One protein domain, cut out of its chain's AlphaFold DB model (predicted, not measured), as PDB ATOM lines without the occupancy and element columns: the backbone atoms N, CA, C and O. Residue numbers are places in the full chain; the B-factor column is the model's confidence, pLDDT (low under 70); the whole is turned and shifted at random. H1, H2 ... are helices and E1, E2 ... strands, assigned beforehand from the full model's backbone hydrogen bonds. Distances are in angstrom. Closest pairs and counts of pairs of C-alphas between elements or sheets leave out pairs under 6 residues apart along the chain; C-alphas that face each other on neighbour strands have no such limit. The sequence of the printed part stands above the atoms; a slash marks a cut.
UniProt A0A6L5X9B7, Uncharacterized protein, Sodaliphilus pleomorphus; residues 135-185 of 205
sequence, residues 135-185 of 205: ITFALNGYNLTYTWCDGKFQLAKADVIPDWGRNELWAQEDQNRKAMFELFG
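Overview. This is residues 135 to 185 of the 205 residues of an uncharacterized protein of Sodaliphilus pleomorphus (UniProt A0A6L5X9B7). What does this domain look like? It is a long, strongly twisted hairpin of E2 and E3, with the shorter strand E1 added at the E2 side to make one sheet of three strands, and a single helix, H1, packed at the E1 edge, where it only grazes the sheet with its residues 170 to 180. How is it made up? The printed part has 51 residues with three named strands and one named helix, E1 E2 E3 H1 along the chain; the sheet's order is E1 - E2 - E3, antiparallel throughout, and the class is mixed, helices and strands. How large is its outline? It is only just compact, close to loose, with a radius of gyration of the C-alphas of 11.7 A, and only just flat, spanning 35 by 23 by 12 A.

Along the chain. Where do the strands run? E1 is residues 135 to 139, starting with C-alpha 135 at (174.892, 186.338, 215.636). E2 is residues 142 to 149, 21.0 A from first to last C-alpha, and E3 is residues 152 to 160, 23.9 A long and ending with C-alpha 160 at (190.812, 186.931, 217.887). Where is the helix? H1 is residues 170 to 184, 20.6 A from first to last C-alpha, ending with C-alpha 184 at (174.909, 200.161, 225.750).

Arrangement. How do the strands pair? E1, E2 and E3 form a meander, each strand the antiparallel neighbour of the one before, with E1 and E3 as edge strands. In the hairpin of E1 and E2, at 148 degrees between directions, N 137 and O 144 are within hydrogen-bond range at 3.0 A. In the hairpin of E2 and E3, at 156 degrees, N 145 and O 157 are within range at 2.8 A, and N 149 and O 152 at 2.9 A. Where does H1 come nearest to E1? Their closest C-alphas, those of Leu 139 and Glu 173, are 5.2 A apart, and the two centres are 10.3 A apart. Is the helix backbone complete? In H1, 10 of 11 O i to N i+4 pairs are within hydrogen-bond range.

Size, cuts and confidence. Which C-alphas are farthest apart? Those of Gly 151 and Trp 164, at 35.9 A. Is the printed part continuous, and how are its elements linked? It has no cut from 135 to 185; the links E1 to E2 and E2 to E3 are tight, and E3 to H1 is short, with 9 residues between them. Where is confidence low? The mean pLDDT of the printed part is 82.8, and residues 165 to 171, of which 170 and 171 belong to H1, are under 70 in this model.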
ATOM      1  N   ILE A 135     174.368 185.248 216.456       90.94
ATOM      2  CA  ILE A 135     174.892 186.338 215.636       90.94
ATOM      3  C   ILE A 135     176.362 186.517 215.987       90.94
ATOM      4  O   ILE A 135     176.727 186.551 217.159       90.94
ATOM      5  N   THR A 136     177.210 186.636 214.967       89.19
ATOM      6  CA  THR A 136     178.630 186.953 215.146       89.19
ATOM      7  C   THR A 136     178.937 188.289 214.498       89.19
ATOM      8  O   THR A 136     178.530 188.526 213.364       89.19
ATOM      9  N   PHE A 137     179.651 189.152 215.209       87.69
ATOM     10  CA  PHE A 137     180.092 190.437 214.681       87.69
ATOM     11  C   PHE A 137     181.493 190.792 215.184       87.69
ATOM     12  O   PHE A 137     181.910 190.367 216.263       87.69
ATOM     13  N   ALA A 138     182.223 191.562 214.377       86.44
ATOM     14  CA  ALA A 138     183.577 192.005 214.679       86.44
ATOM     15  C   ALA A 138     183.565 193.254 215.572       86.44
ATOM     16  O   ALA A 138     182.868 194.230 215.270       86.44
ATOM     17  N   LEU A 139     184.334 193.234 216.660       84.62
ATOM     18  CA  LEU A 139     184.507 194.368 217.564       84.62
ATOM     19  C   LEU A 139     185.829 194.271 218.340       84.62
ATOM     20  O   LEU A 139     186.120 193.246 218.955       84.62
ATOM     21  N   ASN A 140     186.593 195.364 218.370       83.31
ATOM     22  CA  ASN A 140     187.843 195.505 219.121       83.31
ATOM     23  C   ASN A 140     188.879 194.406 218.802       83.31
ATOM     24  O   ASN A 140     189.548 193.885 219.692       83.31
ATOM     25  N   GLY A 141     188.980 194.013 217.529       79.50
ATOM     26  CA  GLY A 141     189.859 192.923 217.089       79.50
ATOM     27  C   GLY A 141     189.391 191.501 217.439       79.50
ATOM     28  O   GLY A 141     190.166 190.562 217.250       79.50
ATOM     29  N   TYR A 142     188.149 191.318 217.907       85.81
ATOM     30  CA  TYR A 142     187.545 190.005 218.168       85.81
ATOM     31  C   TYR A 142     186.287 189.768 217.326       85.81
ATOM     32  O   TYR A 142     185.497 190.680 217.098       85.81
ATOM     33  N   ASN A 143     186.060 188.519 216.928       87.31
ATOM     34  CA  ASN A 143     184.767 188.023 216.477       87.31
ATOM     35  C   ASN A 143     183.970 187.576 217.702       87.31
ATOM     36  O   ASN A 143     184.286 186.558 218.321       87.31
ATOM     37  N   LEU A 144     182.953 188.356 218.059       91.00
ATOM     38  CA  LEU A 144     182.077 188.086 219.190       91.00
ATOM     39  C   LEU A 144     180.835 187.344 218.704       91.00
ATOM     40  O   LEU A 144     180.040 187.897 217.947       91.00
ATOM     41  N   THR A 145     180.654 186.106 219.152       91.69
ATOM     42  CA  THR A 145     179.456 185.307 218.892       91.69
ATOM     43  C   THR A 145     178.514 185.419 220.078       91.69
ATOM     44  O   THR A 145     178.787 184.885 221.155       91.69
ATOM     45  N   TYR A 146     177.387 186.089 219.870       92.75
ATOM     46  CA  TYR A 146     176.282 186.142 220.815       92.75
ATOM     47  C   TYR A 146     175.175 185.178 220.400       92.75
ATOM     48  O   TYR A 146     174.948 184.946 219.214       92.75
ATOM     49  N   THR A 147     174.463 184.631 221.377       94.38
ATOM     50  CA  THR A 147     173.335 183.726 221.154       94.38
ATOM     51  C   THR A 147     172.207 184.047 222.126       94.38
ATOM     52  O   THR A 147     172.454 184.475 223.258       94.38
ATOM     53  N   TRP A 148     170.962 183.878 221.692       91.94
ATOM     54  CA  TRP A 148     169.826 183.953 222.602       91.94
ATOM     55  C   TRP A 148     169.717 182.645 223.390       91.94
ATOM     56  O   TRP A 148     169.460 181.586 222.831       91.94
ATOM     57  N   CYS A 149     169.936 182.708 224.702       89.38
ATOM     58  CA  CYS A 149     169.820 181.562 225.601       89.38
ATOM     59  C   CYS A 149     169.160 182.010 226.906       89.38
ATOM     60  O   CYS A 149     169.510 183.058 227.452       89.38
ATOM     61  N   ASP A 150     168.193 181.234 227.396       86.12
ATOM     62  CA  ASP A 150     167.474 181.480 228.658       86.12
ATOM     63  C   ASP A 150     166.870 182.891 228.783       86.12
ATOM     64  O   ASP A 150     166.919 183.534 229.835       86.12
ATOM     65  N   GLY A 151     166.301 183.403 227.687       87.62
ATOM     66  CA  GLY A 151     165.638 184.710 227.668       87.62
ATOM     67  C   GLY A 151     166.595 185.906 227.688       87.62
ATOM     68  O   GLY A 151     166.160 187.030 227.944       87.62
ATOM     69  N   LYS A 152     167.893 185.680 227.449       91.31
ATOM     70  CA  LYS A 152     168.917 186.724 227.366       91.31
ATOM     71  C   LYS A 152     169.782 186.530 226.130       91.31
ATOM     72  O   LYS A 152     170.071 185.408 225.726       91.31
ATOM     73  N   PHE A 153     170.264 187.637 225.575       91.25
ATOM     74  CA  PHE A 153     171.283 187.612 224.534       91.25
ATOM     75  C   PHE A 153     172.664 187.587 225.192       91.25
ATOM     76  O   PHE A 153     173.065 188.557 225.834       91.25
ATOM     77  N   GLN A 154     173.351 186.451 225.110       91.94
ATOM     78  CA  GLN A 154     174.557 186.165 225.887       91.94
ATOM     79  C   GLN A 154     175.762 185.969 224.968       91.94
ATOM     80  O   GLN A 154     175.643 185.371 223.900       91.94
ATOM     81  N   LEU A 155     176.927 186.468 225.389       92.56
ATOM     82  CA  LEU A 155     178.190 186.237 224.689       92.56
ATOM     83  C   LEU A 155     178.613 184.780 224.898       92.56
ATOM     84  O   LEU A 155     178.892 184.377 226.025       92.56
ATOM     85  N   ALA A 156     178.673 184.008 223.819       90.44
ATOM     86  CA  ALA A 156     178.997 182.585 223.857       90.44
ATOM     87  C   ALA A 156     180.431 182.280 223.401       90.44
ATOM     88  O   ALA A 156     181.015 181.289 223.837       90.44
ATOM     89  N   LYS A 157     181.018 183.116 222.532       91.62
ATOM     90  CA  LYS A 157     182.395 182.945 222.042       91.62
ATOM     91  C   LYS A 157     183.033 184.285 221.681       91.62
ATOM     92  O   LYS A 157     182.344 185.174 221.188       91.62
ATOM     93  N   ALA A 158     184.340 184.413 221.893       91.88
ATOM     94  CA  ALA A 158     185.134 185.554 221.443       91.88
ATOM     95  C   ALA A 158     186.462 185.050 220.860       91.88
ATOM     96  O   ALA A 158     187.326 184.591 221.606       91.88
ATOM     97  N   ASP A 159     186.616 185.120 219.540       87.38
ATOM     98  CA  ASP A 159     187.834 184.698 218.838       87.38
ATOM     99  C   ASP A 159     188.634 185.914 218.372       87.38
ATOM    100  O   ASP A 159     188.051 186.885 217.901       87.38
ATOM    101  N   VAL A 160     189.964 185.865 218.446       85.81
ATOM    102  CA  VAL A 160     190.812 186.931 217.887       85.81
ATOM    103  C   VAL A 160     190.689 186.926 216.363       85.81
ATOM    104  O   VAL A 160     190.798 185.873 215.733       85.81
ATOM    105  N   ILE A 161     190.476 188.098 215.764       82.19
ATOM    106  CA  ILE A 161     190.424 188.251 214.307       82.19
ATOM    107  C   ILE A 161     191.844 188.069 213.743       82.19
ATOM    108  O   ILE A 161     192.738 188.828 214.123       82.19
ATOM    109  N   PRO A 162     192.075 187.109 212.828       78.94
ATOM    110  CA  PRO A 162     193.373 186.939 212.181       78.94
ATOM    111  C   PRO A 162     193.769 188.155 211.333       78.94
ATOM    112  O   PRO A 162     192.920 188.771 210.683       78.94
ATOM    113  N   ASP A 163     195.067 188.460 211.262       73.00
ATOM    114  CA  ASP A 163     195.574 189.683 210.617       73.00
ATOM    115  C   ASP A 163     195.210 189.806 209.129       73.00
ATOM    116  O   ASP A 163     194.957 190.906 208.636       73.00
ATOM    117  N   TRP A 164     195.088 188.682 208.419       72.31
ATOM    118  CA  TRP A 164     194.702 188.648 207.005       72.31
ATOM    119  C   TRP A 164     193.223 189.004 206.752       72.31
ATOM    120  O   TRP A 164     192.897 189.467 205.662       72.31
ATOM    121  N   GLY A 165     192.330 188.835 207.737       66.00
ATOM    122  CA  GLY A 165     190.890 189.136 207.626       66.00
ATOM    123  C   GLY A 165     190.497 190.527 208.140       66.00
ATOM    124  O   GLY A 165     189.348 190.955 208.025       66.00
ATOM    125  N   ARG A 166     191.457 191.260 208.708       66.31
ATOM    126  CA  ARG A 166     191.239 192.523 209.425       66.31
ATOM    127  C   ARG A 166     190.830 193.691 208.520       66.31
ATOM    128  O   ARG A 166     190.146 194.605 208.969       66.31
ATOM    129  N   ASN A 167     191.228 193.659 207.247       65.94
ATOM    130  CA  ASN A 167     190.917 194.715 206.276       65.94
ATOM    131  C   ASN A 167     189.458 194.695 205.798       65.94
ATOM    132  O   ASN A 167     188.898 195.751 205.515       65.94
ATOM    133  N   GLU A 168     188.839 193.517 205.715       67.75
ATOM    134  CA  GLU A 168     187.485 193.346 205.172       67.75
ATOM    135  C   GLU A 168     186.398 193.640 206.224       67.75
ATOM    136  O   GLU A 168     185.332 194.164 205.905       67.75
ATOM    137  N   LEU A 169     186.706 193.400 207.502       67.00
ATOM    138  CA  LEU A 169     185.799 193.604 208.639       67.00
ATOM    139  C   LEU A 169     185.856 195.028 209.238       67.00
ATOM    140  O   LEU A 169     185.064 195.360 210.120       67.00
ATOM    141  N   TRP A 170     186.740 195.895 208.730       61.62
ATOM    142  CA  TRP A 170     187.013 197.232 209.281       61.62
ATOM    143  C   TRP A 170     185.793 198.163 209.303       61.62
ATOM    144  O   TRP A 170     185.502 198.816 210.304       61.62
ATOM    145  N   ALA A 171     185.049 198.222 208.194       63.44
ATOM    146  CA  ALA A 171     183.871 199.085 208.083       63.44
ATOM    147  C   ALA A 171     182.738 198.644 209.028       63.44
ATOM    148  O   ALA A 171     181.974 199.479 209.512       63.44
ATOM    149  N   GLN A 172     182.656 197.340 209.312       71.00
ATOM    150  CA  GLN A 172     181.693 196.779 210.257       71.00
ATOM    151  C   GLN A 172     182.102 197.081 211.704       71.00
ATOM    152  O   GLN A 172     181.247 197.420 212.515       71.00
ATOM    153  N   GLU A 173     183.396 197.041 212.027       75.56
ATOM    154  CA  GLU A 173     183.913 197.340 213.368       75.56
ATOM    155  C   GLU A 173     183.635 198.792 213.803       75.56
ATOM    156  O   GLU A 173     183.201 199.021 214.933       75.56
ATOM    157  N   ASP A 174     183.798 199.772 212.906       77.19
ATOM    158  CA  ASP A 174     183.462 201.177 213.189       77.19
ATOM    159  C   ASP A 174     181.956 201.374 213.441       77.19
ATOM    160  O   ASP A 174     181.562 202.138 214.330       77.19
ATOM    161  N   GLN A 175     181.101 200.675 212.686       81.69
ATOM    162  CA  GLN A 175     179.650 200.701 212.887       81.69
ATOM    163  C   GLN A 175     179.258 200.028 214.211       81.69
ATOM    164  O   GLN A 175     178.453 200.578 214.964       81.69
ATOM    165  N   ASN A 176     179.866 198.887 214.529       85.25
ATOM    166  CA  ASN A 176     179.610 198.146 215.762       85.25
ATOM    167  C   ASN A 176     180.102 198.911 217.001       85.25
ATOM    168  O   ASN A 176     179.421 198.904 218.024       85.25
ATOM    169  N   ARG A 177     181.233 199.628 216.915       82.88
ATOM    170  CA  ARG A 177     181.736 200.504 217.989       82.88
ATOM    171  C   ARG A 177     180.749 201.627 218.306       82.88
ATOM    172  O   ARG A 177     180.450 201.859 219.475       82.88
ATOM    173  N   LYS A 178     180.208 202.288 217.275       82.69
ATOM    174  CA  LYS A 178     179.162 203.312 217.446       82.69
ATOM    175  C   LYS A 178     177.894 202.719 218.057       82.69
ATOM    176  O   LYS A 178     177.383 203.271 219.023       82.69
ATOM    177  N   ALA A 179     177.447 201.563 217.563       84.19
ATOM    178  CA  ALA A 179     176.277 200.874 218.102       84.19
ATOM    179  C   ALA A 179     176.459 200.466 219.577       84.19
ATOM    180  O   ALA A 179     175.523 200.593 220.362       84.19
ATOM    181  N   MET A 180     177.658 200.030 219.982       85.69
ATOM    182  CA  MET A 180     177.964 199.701 221.382       85.69
ATOM    183  C   MET A 180     177.901 200.917 222.310       85.69
ATOM    184  O   MET A 180     177.394 200.815 223.429       85.69
ATOM    185  N   PHE A 181     178.362 202.072 221.834       84.44
ATOM    186  CA  PHE A 181     178.251 203.321 222.574       84.44
ATOM    187  C   PHE A 181     176.797 203.809 222.659       84.44
ATOM    188  O   PHE A 181     176.315 204.121 223.741       84.44
ATOM    189  N   GLU A 182     176.070 203.821 221.542       85.06
ATOM    190  CA  GLU A 182     174.700 204.346 221.480       85.06
ATOM    191  C   GLU A 182     173.681 203.475 222.228       85.06
ATOM    192  O   GLU A 182     172.799 204.004 222.901       85.06
ATOM    193  N   LEU A 183     173.788 202.145 222.121       85.81
ATOM    194  CA  LEU A 183     172.810 201.219 222.704       85.81
ATOM    195  C   LEU A 183     173.157 200.798 224.133       85.81
ATOM    196  O   LEU A 183     172.250 200.544 224.926       85.81
ATOM    197  N   PHE A 184     174.448 200.707 224.467       85.62
ATOM    198  CA  PHE A 184     174.909 200.161 225.750       85.62
ATOM    199  C   PHE A 184     175.792 201.125 226.555       85.62
ATOM    200  O   PHE A 184     176.108 200.824 227.704       85.62
ATOM    201  N   GLY A 185     176.180 202.278 225.997       78.81
ATOM    202  CA  GLY A 185     177.045 203.253 226.672       78.81
ATOM    203  C   GLY A 185     178.492 202.788 226.845       78.81
ATOM    204  O   GLY A 185     179.190 203.303 227.716       78.81
TER     205      GLY A 185